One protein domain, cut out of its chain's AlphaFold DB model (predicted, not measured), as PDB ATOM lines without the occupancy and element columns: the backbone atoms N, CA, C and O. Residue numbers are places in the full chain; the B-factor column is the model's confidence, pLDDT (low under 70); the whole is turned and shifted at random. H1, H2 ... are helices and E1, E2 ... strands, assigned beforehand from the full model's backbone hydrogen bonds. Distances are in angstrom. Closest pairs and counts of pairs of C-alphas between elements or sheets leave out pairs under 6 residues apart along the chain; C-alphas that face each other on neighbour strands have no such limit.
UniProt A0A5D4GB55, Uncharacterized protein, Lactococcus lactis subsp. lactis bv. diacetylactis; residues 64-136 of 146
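This is residues 64 to 136 of the 146 residues of an uncharacterized protein of Lactococcus lactis subsp. lactis bv. diacetylactis (UniProt A0A5D4GB55). A small, strongly twisted sheet of four short strands has the short helix H1 over its strand E1, and from the end of E4 the helices H2 and H3 go on as an L, with H3 away from the sheet. A long loop, residues 97 to 108, joins H1 to E4. The printed part has 73 residues with three named helices and four named strands, in the order E1 E2 E3 H1 E4 H2 H3; the sheet runs E3 E2 E1 E4, antiparallel throughout, and the class is mixed, helices and strands. The whole is compact, with a radius of gyration of the C-alphas of 11.8 A and spans of 30 by 26 by 18 A.

Begin at E1, residues 65 to 68, an inner strand. Next to it is E2, residues 74 to 76, with N 75 and O 67 at 2.9 A; the two form a hairpin. E3, residues 79 to 81, forms a hairpin with E2, where N 74 and O 81 are 2.7 A apart. E1, E2 and E3 make a meander, each strand the antiparallel neighbour of the one before. On the other side of E1 from E2, look for E4, residues 109 to 112, with N 109 and O 68 at 2.7 A. The sheet is only just strongly twisted, its C-alphas up to 4.2 A off the best plane. H1, residues 92 to 96, is on the sheet over E1 at a height of 8.2 A; their closest C-alphas are those of Tyr 65 and Lys 92, 5.9 A apart. H2, residues 113 to 121, only grazes the sheet with residues 113 to 117. H3, residues 126 to 135, is not on the sheet; it is close to H2 but not clearly touching, about perpendicular at 88 degrees, with the closest C-alphas, of Trp 120 and Lys 126, 6.8 A apart. In H1, H2 and H3 every O i to N i+4 pair is within hydrogen-bond range.

Find C-alpha 65 at (-1.886, -11.449, 36.348); from there E1 runs 9.7 A to C-alpha 68. E2 and E3 each span 6.8 A, and H1 spans 6.1 A. E4 begins at C-alpha 109, (-8.333, -4.730, 40.328), and spans 10.2 A. H2 spans 12.0 A, and H3 runs 14.3 A to C-alpha 135 at (-25.821, -3.645, 34.260).

The two C-alphas farthest apart, of Glu 102 and Trp 122, are 34.6 A apart. The printed part has no cut, and the link from H1 to E4 is long. Look at the B-factor column: the mean pLDDT of the printed part is 78.5, and residues 100 to 107 and 126 to 136 are under 70.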
ATOM      1  N   GLY A  64       1.252 -15.161  36.228       92.69
ATOM      2  CA  GLY A  64       0.489 -14.256  35.395       92.69
ATOM      3  C   GLY A  64      -0.539 -13.489  36.214       92.69
ATOM      4  O   GLY A  64      -1.079 -13.994  37.199       92.69
ATOM      5  N   TYR A  65      -0.837 -12.277  35.775       92.81
ATOM      6  CA  TYR A  65      -1.886 -11.449  36.348       92.81
ATOM      7  C   TYR A  65      -2.911 -11.125  35.273       92.81
ATOM      8  O   TYR A  65      -2.570 -11.052  34.095       92.81
ATOM      9  N   VAL A  66      -4.148 -10.911  35.700       91.88
ATOM     10  CA  VAL A  66      -5.192 -10.294  34.885       91.88
ATOM     11  C   VAL A  66      -5.637  -8.999  35.555       91.88
ATOM     12  O   VAL A  66      -5.555  -8.858  36.781       91.88
ATOM     13  N   VAL A  67      -6.113  -8.060  34.749       89.69
ATOM     14  CA  VAL A  67      -6.762  -6.838  35.225       89.69
ATOM     15  C   VAL A  67      -8.263  -7.028  35.083       89.69
ATOM     16  O   VAL A  67      -8.724  -7.463  34.032       89.69
ATOM     17  N   ILE A  68      -9.001  -6.716  36.143       87.75
ATOM     18  CA  ILE A  68     -10.451  -6.869  36.226       87.75
ATOM     19  C   ILE A  68     -11.074  -5.512  36.528       87.75
ATOM     20  O   ILE A  68     -10.620  -4.845  37.451       87.75
ATOM     21  N   SER A  69     -12.106  -5.099  35.799       81.56
ATOM     22  CA  SER A  69     -12.851  -3.872  36.106       81.56
ATOM     23  C   SER A  69     -13.890  -4.060  37.214       81.56
ATOM     24  O   SER A  69     -14.186  -5.182  37.635       81.56
ATOM     25  N   LYS A  70     -14.513  -2.964  37.667       76.56
ATOM     26  CA  LYS A  70     -15.629  -3.014  38.630       76.56
ATOM     27  C   LYS A  70     -16.820  -3.845  38.134       76.56
ATOM     28  O   LYS A  70     -17.583  -4.367  38.941       76.56
ATOM     29  N   PHE A  71     -16.950  -4.001  36.815       75.69
ATOM     30  CA  PHE A  71     -17.975  -4.815  36.159       75.69
ATOM     31  C   PHE A  71     -17.549  -6.271  35.943       75.69
ATOM     32  O   PHE A  71     -18.269  -7.025  35.301       75.69
ATOM     33  N   LYS A  72     -16.404  -6.680  36.508       76.69
ATOM     34  CA  LYS A  72     -15.831  -8.027  36.385       76.69
ATOM     35  C   LYS A  72     -15.397  -8.396  34.958       76.69
ATOM     36  O   LYS A  72     -15.259  -9.572  34.644       76.69
ATOM     37  N   GLU A  73     -15.095  -7.387  34.142       80.69
ATOM     38  CA  GLU A  73     -14.534  -7.546  32.796       80.69
ATOM     39  C   GLU A  73     -13.009  -7.695  32.873       80.69
ATOM     40  O   GLU A  73     -12.341  -6.981  33.622       80.69
ATOM     41  N   PHE A  74     -12.441  -8.584  32.067       86.06
ATOM     42  CA  PHE A  74     -11.011  -8.766  31.861       86.06
ATOM     43  C   PHE A  74     -10.480  -7.759  30.857       86.06
ATOM     44  O   PHE A  74     -10.911  -7.696  29.706       86.06
ATOM     45  N   MET A  75      -9.487  -6.995  31.296       84.06
ATOM     46  CA  MET A  75      -8.894  -5.925  30.509       84.06
ATOM     47  C   MET A  75      -7.594  -6.394  29.860       84.06
ATOM     48  O   MET A  75      -6.698  -6.911  30.532       84.06
ATOM     49  N   LYS A  76      -7.461  -6.139  28.557       82.06
ATOM     50  CA  LYS A  76      -6.191  -6.165  27.823       82.06
ATOM     51  C   LYS A  76      -6.045  -4.871  27.005       82.06
ATOM     52  O   LYS A  76      -7.014  -4.130  26.843       82.06
ATOM     53  N   PRO A  77      -4.846  -4.519  26.511       77.06
ATOM     54  CA  PRO A  77      -4.678  -3.303  25.718       77.06
ATOM     55  C   PRO A  77      -5.668  -3.239  24.542       77.06
ATOM     56  O   PRO A  77      -5.666  -4.112  23.679       77.06
ATOM     57  N   GLY A  78      -6.516  -2.204  24.523       74.88
ATOM     58  CA  GLY A  78      -7.486  -1.955  23.451       74.88
ATOM     59  C   GLY A  78      -8.718  -2.867  23.430       74.88
ATOM     60  O   GLY A  78      -9.489  -2.779  22.479       74.88
ATOM     61  N   PHE A  79      -8.920  -3.731  24.433       76.12
ATOM     62  CA  PHE A  79     -10.044  -4.670  24.457       76.12
ATOM     63  C   PHE A  79     -10.445  -5.049  25.888       76.12
ATOM     64  O   PHE A  79      -9.592  -5.268  26.748       76.12
ATOM     65  N   ALA A  80     -11.748  -5.158  26.125       78.25
ATOM     66  CA  ALA A  80     -12.320  -5.705  27.348       78.25
ATOM     67  C   ALA A  80     -13.209  -6.892  26.975       78.25
ATOM     68  O   ALA A  80     -13.864  -6.860  25.932       78.25
ATOM     69  N   CYS A  81     -13.228  -7.929  27.804       78.81
ATOM     70  CA  CYS A  81     -14.174  -9.027  27.648       78.81
ATOM     71  C   CYS A  81     -14.538  -9.662  28.976       78.81
ATOM     72  O   CYS A  81     -13.889  -9.435  29.989       78.81
ATOM     73  N   ASP A  82     -15.523 -10.541  28.949       77.31
ATOM     74  CA  ASP A  82     -16.097 -11.114  30.162       77.31
ATOM     75  C   ASP A  82     -15.519 -12.490  30.495       77.31
ATOM     76  O   ASP A  82     -15.879 -13.107  31.497       77.31
ATOM     77  N   THR A  83     -14.618 -12.996  29.652       79.88
ATOM     78  CA  THR A  83     -14.001 -14.314  29.809       79.88
ATOM     79  C   THR A  83     -12.483 -14.195  29.738       79.88
ATOM     80  O   THR A  83     -11.956 -13.789  28.702       79.88
ATOM     81  N   PRO A  84     -11.745 -14.562  30.796       82.62
ATOM     82  CA  PRO A  84     -10.301 -14.451  30.781       82.62
ATOM     83  C   PRO A  84      -9.723 -15.562  29.906       82.62
ATOM     84  O   PRO A  84      -9.986 -16.744  30.129       82.62
ATOM     85  N   ASP A  85      -8.874 -15.189  28.959       82.19
ATOM     86  CA  ASP A  85      -8.093 -16.136  28.168       82.19
ATOM     87  C   ASP A  85      -6.573 -15.953  28.382       82.19
ATOM     88  O   ASP A  85      -6.119 -15.100  29.150       82.19
ATOM     89  N   LEU A  86      -5.755 -16.762  27.699       83.94
ATOM     90  CA  LEU A  86      -4.293 -16.663  27.778       83.94
ATOM     91  C   LEU A  86      -3.747 -15.317  27.271       83.94
ATOM     92  O   LEU A  86      -2.613 -14.987  27.613       83.94
ATOM     93  N   GLU A  87      -4.487 -14.578  26.448       84.38
ATOM     94  CA  GLU A  87      -4.110 -13.254  25.939       84.38
ATOM     95  C   GLU A  87      -4.308 -12.148  26.983       84.38
ATOM     96  O   GLU A  87      -3.660 -11.108  26.897       84.38
ATOM     97  N   HIS A  88      -5.156 -12.374  27.991       85.69
ATOM     98  CA  HIS A  88      -5.344 -11.455  29.121       85.69
ATOM     99  C   HIS A  88      -4.242 -11.586  30.174       85.69
ATOM    100  O   HIS A  88      -4.147 -10.766  31.089       85.69
ATOM    101  N   ILE A  89      -3.408 -12.621  30.062       90.94
ATOM    102  CA  ILE A  89      -2.299 -12.840  30.975       90.94
ATOM    103  C   ILE A  89      -1.197 -11.841  30.678       90.94
ATOM    104  O   ILE A  89      -0.596 -11.834  29.605       90.94
ATOM    105  N   MET A  90      -0.862 -11.071  31.699       90.38
ATOM    106  CA  MET A  90       0.189 -10.074  31.645       90.38
ATOM    107  C   MET A  90       1.119 -10.191  32.851       90.38
ATOM    108  O   MET A  90       0.804 -10.809  33.874       90.38
ATOM    109  N   SER A  91       2.297  -9.587  32.741       91.81
ATOM    110  CA  SER A  91       3.166  -9.398  33.895       91.81
ATOM    111  C   SER A  91       2.537  -8.416  34.887       91.81
ATOM    112  O   SER A  91       1.755  -7.533  34.530       91.81
ATOM    113  N   LYS A  92       2.943  -8.499  36.158       89.56
ATOM    114  CA  LYS A  92       2.497  -7.553  37.194       89.56
ATOM    115  C   LYS A  92       2.776  -6.092  36.824       89.56
ATOM    116  O   LYS A  92       2.013  -5.208  37.195       89.56
ATOM    117  N   ALA A  93       3.890  -5.834  36.135       89.25
ATOM    118  CA  ALA A  93       4.280  -4.490  35.723       89.25
ATOM    119  C   ALA A  93       3.359  -3.936  34.627       89.25
ATOM    120  O   ALA A  93       3.017  -2.760  34.665       89.25
ATOM    121  N   GLU A  94       2.932  -4.779  33.686       89.00
ATOM    122  CA  GLU A  94       1.943  -4.420  32.666       89.00
ATOM    123  C   GLU A  94       0.570  -4.179  33.298       89.00
ATOM    124  O   GLU A  94      -0.023  -3.135  33.046       89.00
ATOM    125  N   ALA A  95       0.127  -5.058  34.202       88.56
ATOM    126  CA  ALA A  95      -1.148  -4.917  34.912       88.56
ATOM    127  C   ALA A  95      -1.240  -3.615  35.715       88.56
ATOM    128  O   ALA A  95      -2.258  -2.930  35.696       88.56
ATOM    129  N   LYS A  96      -0.151  -3.228  36.386       85.69
ATOM    130  CA  LYS A  96      -0.093  -1.988  37.172       85.69
ATOM    131  C   LYS A  96      -0.313  -0.721  36.353       85.69
ATOM    132  O   LYS A  96      -0.766   0.262  36.924       85.69
ATOM    133  N   LYS A  97      -0.034  -0.734  35.045       84.06
ATOM    134  CA  LYS A  97      -0.289   0.425  34.173       84.06
ATOM    135  C   LYS A  97      -1.779   0.725  34.018       84.06
ATOM    136  O   LYS A  97      -2.120   1.844  33.671       84.06
ATOM    137  N   PHE A  98      -2.645  -0.253  34.278       80.31
ATOM    138  CA  PHE A  98      -4.091  -0.068  34.219       80.31
ATOM    139  C   PHE A  98      -4.658   0.557  35.504       80.31
ATOM    140  O   PHE A  98      -5.716   1.159  35.457       80.31
ATOM    141  N   VAL A  99      -3.959   0.469  36.642       74.81
ATOM    142  CA  VAL A  99      -4.474   0.865  37.973       74.81
ATOM    143  C   VAL A  99      -4.013   2.279  38.387       74.81
ATOM    144  O   VAL A  99      -3.940   2.591  39.570       74.81
ATOM    145  N   SER A 100      -3.631   3.157  37.452       61.22
ATOM    146  CA  SER A 100      -3.135   4.498  37.809       61.22
ATOM    147  C   SER A 100      -4.239   5.433  38.321       61.22
ATOM    148  O   SER A 100      -5.342   5.451  37.780       61.22
ATOM    149  N   GLU A 101      -3.884   6.254  39.316       53.56
ATOM    150  CA  GLU A 101      -4.732   7.163  40.117       53.56
ATOM    151  C   GLU A 101      -5.585   8.181  39.324       53.56
ATOM    152  O   GLU A 101      -6.466   8.809  39.901       53.56
ATOM    153  N   GLU A 102      -5.360   8.346  38.017       51.47
ATOM    154  CA  GLU A 102      -6.091   9.302  37.168       51.47
ATOM    155  C   GLU A 102      -7.470   8.799  36.702       51.47
ATOM    156  O   GLU A 102      -8.314   9.606  36.312       51.47
ATOM    157  N   ASN A 103      -7.742   7.491  36.780       47.56
ATOM    158  CA  ASN A 103      -9.029   6.911  36.387       47.56
ATOM    159  C   ASN A 103     -10.011   6.941  37.563       47.56
ATOM    160  O   ASN A 103     -10.349   5.915  38.156       47.56
ATOM    161  N   GLY A 104     -10.445   8.147  37.926       51.66
ATOM    162  CA  GLY A 104     -11.582   8.332  38.817       51.66
ATOM    163  C   GLY A 104     -12.804   7.587  38.272       51.66
ATOM    164  O   GLY A 104     -13.230   7.845  37.153       51.66
ATOM    165  N   GLU A 105     -13.351   6.698  39.106       53.84
ATOM    166  CA  GLU A 105     -14.652   6.005  39.010       53.84
ATOM    167  C   GLU A 105     -14.701   4.552  38.486       53.84
ATOM    168  O   GLU A 105     -15.714   3.889  38.730       53.84
ATOM    169  N   ASP A 106     -13.630   3.979  37.921       60.06
ATOM    170  CA  ASP A 106     -13.566   2.541  37.581       60.06
ATOM    171  C   ASP A 106     -12.496   1.809  38.403       60.06
ATOM    172  O   ASP A 106     -11.303   1.885  38.113       60.06
ATOM    173  N   GLU A 107     -12.910   1.078  39.446       68.81
ATOM    174  CA  GLU A 107     -11.981   0.295  40.270       68.81
ATOM    175  C   GLU A 107     -11.444  -0.902  39.467       68.81
ATOM    176  O   GLU A 107     -12.068  -1.959  39.368       68.81
ATOM    177  N   LEU A 108     -10.282  -0.711  38.842       82.75
ATOM    178  CA  LEU A 108      -9.516  -1.761  38.181       82.75
ATOM    179  C   LEU A 108      -8.704  -2.529  39.236       82.75
ATOM    180  O   LEU A 108      -7.838  -1.978  39.913       82.75
ATOM    181  N   VAL A 109      -8.959  -3.828  39.359       86.50
ATOM    182  CA  VAL A 109      -8.333  -4.730  40.328       86.50
ATOM    183  C   VAL A 109      -7.402  -5.703  39.614       86.50
ATOM    184  O   VAL A 109      -7.764  -6.343  38.631       86.50
ATOM    185  N   ILE A 110      -6.197  -5.881  40.152       90.00
ATOM    186  CA  ILE A 110      -5.241  -6.879  39.662       90.00
ATOM    187  C   ILE A 110      -5.444  -8.186  40.432       90.00
ATOM    188  O   ILE A 110      -5.396  -8.197  41.665       90.00
ATOM    189  N   ARG A 111      -5.627  -9.300  39.717       90.94
ATOM    190  CA  ARG A 111      -5.787 -10.647  40.295       90.94
ATOM    191  C   ARG A 111      -4.819 -11.647  39.661       90.94
ATOM    192  O   ARG A 111      -4.341 -11.445  38.548       90.94
ATOM    193  N   GLU A 112      -4.529 -12.732  40.374       92.25
ATOM    194  CA  GLU A 112      -3.697 -13.832  39.870       92.25
ATOM    195  C   GLU A 112      -4.433 -14.630  38.786       92.25
ATOM    196  O   GLU A 112      -5.516 -15.161  39.033       92.25
ATOM    197  N   ALA A 113      -3.834 -14.761  37.600       91.69
ATOM    198  CA  ALA A 113      -4.488 -15.324  36.419       91.69
ATOM    199  C   ALA A 113      -4.999 -16.759  36.624       91.69
ATOM    200  O   ALA A 113      -6.077 -17.098  36.147       91.69
ATOM    201  N   LEU A 114      -4.249 -17.607  37.338       89.06
ATOM    202  CA  LEU A 114      -4.624 -19.010  37.530       89.06
ATOM    203  C   LEU A 114      -5.951 -19.162  38.285       89.06
ATOM    204  O   LEU A 114      -6.826 -19.890  37.823       89.06
ATOM    205  N   GLY A 115      -6.105 -18.479  39.424       87.06
ATOM    206  CA  GLY A 115      -7.327 -18.566  40.233       87.06
ATOM    207  C   GLY A 115      -8.536 -18.014  39.482       87.06
ATOM    208  O   GLY A 115      -9.575 -18.657  39.413       87.06
ATOM    209  N   VAL A 116      -8.340 -16.871  38.829       88.31
ATOM    210  CA  VAL A 116      -9.308 -16.219  37.941       88.31
ATOM    211  C   VAL A 116      -9.834 -17.168  36.856       88.31
ATOM    212  O   VAL A 116     -11.035 -17.406  36.752       88.31
ATOM    213  N   ILE A 117      -8.932 -17.723  36.043       86.50
ATOM    214  CA  ILE A 117      -9.295 -18.562  34.892       86.50
ATOM    215  C   ILE A 117     -10.022 -19.829  35.349       86.50
ATOM    216  O   ILE A 117     -10.926 -20.310  34.671       86.50
ATOM    217  N   LEU A 118      -9.652 -20.367  36.509       83.69
ATOM    218  CA  LEU A 118     -10.288 -21.549  37.078       83.69
ATOM    219  C   LEU A 118     -11.690 -21.285  37.610       83.69
ATOM    220  O   LEU A 118     -12.598 -22.044  37.276       83.69
ATOM    221  N   SER A 119     -11.876 -20.209  38.376       83.50
ATOM    222  CA  SER A 119     -13.205 -19.798  38.837       83.50
ATOM    223  C   SER A 119     -14.144 -19.566  37.652       83.50
ATOM    224  O   SER A 119     -15.301 -19.992  37.677       83.50
ATOM    225  N   TRP A 120     -13.641 -18.990  36.555       82.62
ATOM    226  CA  TRP A 120     -14.399 -18.908  35.309       82.62
ATOM    227  C   TRP A 120     -14.709 -20.285  34.705       82.62
ATOM    228  O   TRP A 120     -15.874 -20.598  34.458       82.62
ATOM    229  N   ALA A 121     -13.695 -21.134  34.511       79.75
ATOM    230  CA  ALA A 121     -13.834 -22.434  33.851       79.75
ATOM    231  C   ALA A 121     -14.769 -23.405  34.592       79.75
ATOM    232  O   ALA A 121     -15.199 -24.410  34.017       79.75
ATOM    233  N   TRP A 122     -15.053 -23.137  35.866       79.06
ATOM    234  CA  TRP A 122     -15.974 -23.892  36.715       79.06
ATOM    235  C   TRP A 122     -17.357 -23.264  36.847       79.06
ATOM    236  O   TRP A 122     -18.222 -23.801  37.534       79.06
ATOM    237  N   GLY A 123     -17.592 -22.151  36.155       77.88
ATOM    238  CA  GLY A 123     -18.871 -21.457  36.156       77.88
ATOM    239  C   GLY A 123     -19.134 -20.632  37.414       77.88
ATOM    240  O   GLY A 123     -20.230 -20.090  37.534       77.88
ATOM    241  N   GLU A 124     -18.157 -20.471  38.310       80.06
ATOM    242  CA  GLU A 124     -18.295 -19.637  39.514       80.06
ATOM    243  C   GLU A 124     -18.505 -18.161  39.144       80.06
ATOM    244  O   GLU A 124     -19.238 -17.447  39.820       80.06
ATOM    245  N   TRP A 125     -17.936 -17.720  38.019       76.62
ATOM    246  CA  TRP A 125     -18.092 -16.355  37.500       76.62
ATOM    247  C   TRP A 125     -19.159 -16.179  36.420       76.62
ATOM    248  O   TRP A 125     -19.434 -15.055  36.013       76.62
ATOM    249  N   LYS A 126     -19.840 -17.241  35.976       68.00
ATOM    250  CA  LYS A 126     -20.910 -17.107  34.969       68.00
ATOM    251  C   LYS A 126     -22.059 -16.215  35.458       68.00
ATOM    252  O   LYS A 126     -22.650 -15.478  34.674       68.00
ATOM    253  N   VAL A 127     -22.373 -16.286  36.752       68.12
ATOM    254  CA  VAL A 127     -23.414 -15.461  37.389       68.12
ATOM    255  C   VAL A 127     -23.060 -13.974  37.311       68.12
ATOM    256  O   VAL A 127     -23.935 -13.142  37.088       68.12
ATOM    257  N   ASP A 128     -21.773 -13.655  37.417       68.38
ATOM    258  CA  ASP A 128     -21.273 -12.289  37.344       68.38
ATOM    259  C   ASP A 128     -21.366 -11.701  35.934       68.38
ATOM    260  O   ASP A 128     -21.768 -10.551  35.795       68.38
ATOM    261  N   VAL A 129     -21.101 -12.504  34.896       65.50
ATOM    262  CA  VAL A 129     -21.270 -12.111  33.481       65.50
ATOM    263  C   VAL A 129     -22.727 -11.765  33.168       65.50
ATOM    264  O   VAL A 129     -23.016 -10.745  32.548       65.50
ATOM    265  N   VAL A 130     -23.678 -12.576  33.642       67.38
ATOM    266  CA  VAL A 130     -25.112 -12.262  33.499       67.38
ATOM    267  C   VAL A 130     -25.452 -10.955  34.226       67.38
ATOM    268  O   VAL A 130     -26.202 -10.139  33.697       67.38
ATOM    269  N   GLY A 131     -24.873 -10.723  35.406       65.56
ATOM    270  CA  GLY A 131     -25.004  -9.456  36.127       65.56
ATOM    271  C   GLY A 131     -24.424  -8.258  35.366       65.56
ATOM    272  O   GLY A 131     -25.064  -7.210  35.322       65.56
ATOM    273  N   ALA A 132     -23.263  -8.414  34.726       66.19
ATOM    274  CA  ALA A 132     -22.627  -7.384  33.906       66.19
ATOM    275  C   ALA A 132     -23.467  -7.041  32.669       66.19
ATOM    276  O   ALA A 132     -23.681  -5.861  32.395       66.19
ATOM    277  N   HIS A 133     -24.026  -8.049  31.990       66.31
ATOM    278  CA  HIS A 133     -24.956  -7.849  30.875       66.31
ATOM    279  C   HIS A 133     -26.214  -7.083  31.298       66.31
ATOM    280  O   HIS A 133     -26.659  -6.183  30.594       66.31
ATOM    281  N   LEU A 134     -26.767  -7.388  32.475       69.50
ATOM    282  CA  LEU A 134     -27.906  -6.644  33.019       69.50
ATOM    283  C   LEU A 134     -27.538  -5.206  33.417       69.50
ATOM    284  O   LEU A 134     -28.379  -4.316  33.308       69.50
ATOM    285  N   ALA A 135     -26.309  -4.972  33.882       67.38
ATOM    286  CA  ALA A 135     -25.821  -3.645  34.260       67.38
ATOM    287  C   ALA A 135     -25.443  -2.774  33.046       67.38
ATOM    288  O   ALA A 135     -25.572  -1.555  33.119       67.38
ATOM    289  N   ASN A 136     -25.003  -3.388  31.943       69.50
ATOM    290  CA  ASN A 136     -24.586  -2.723  30.707       69.50
ATOM    291  C   ASN A 136     -25.261  -3.369  29.478       69.50
ATOM    292  O   ASN A 136     -24.574  -3.965  28.644       69.50
TER     293      ASN A 136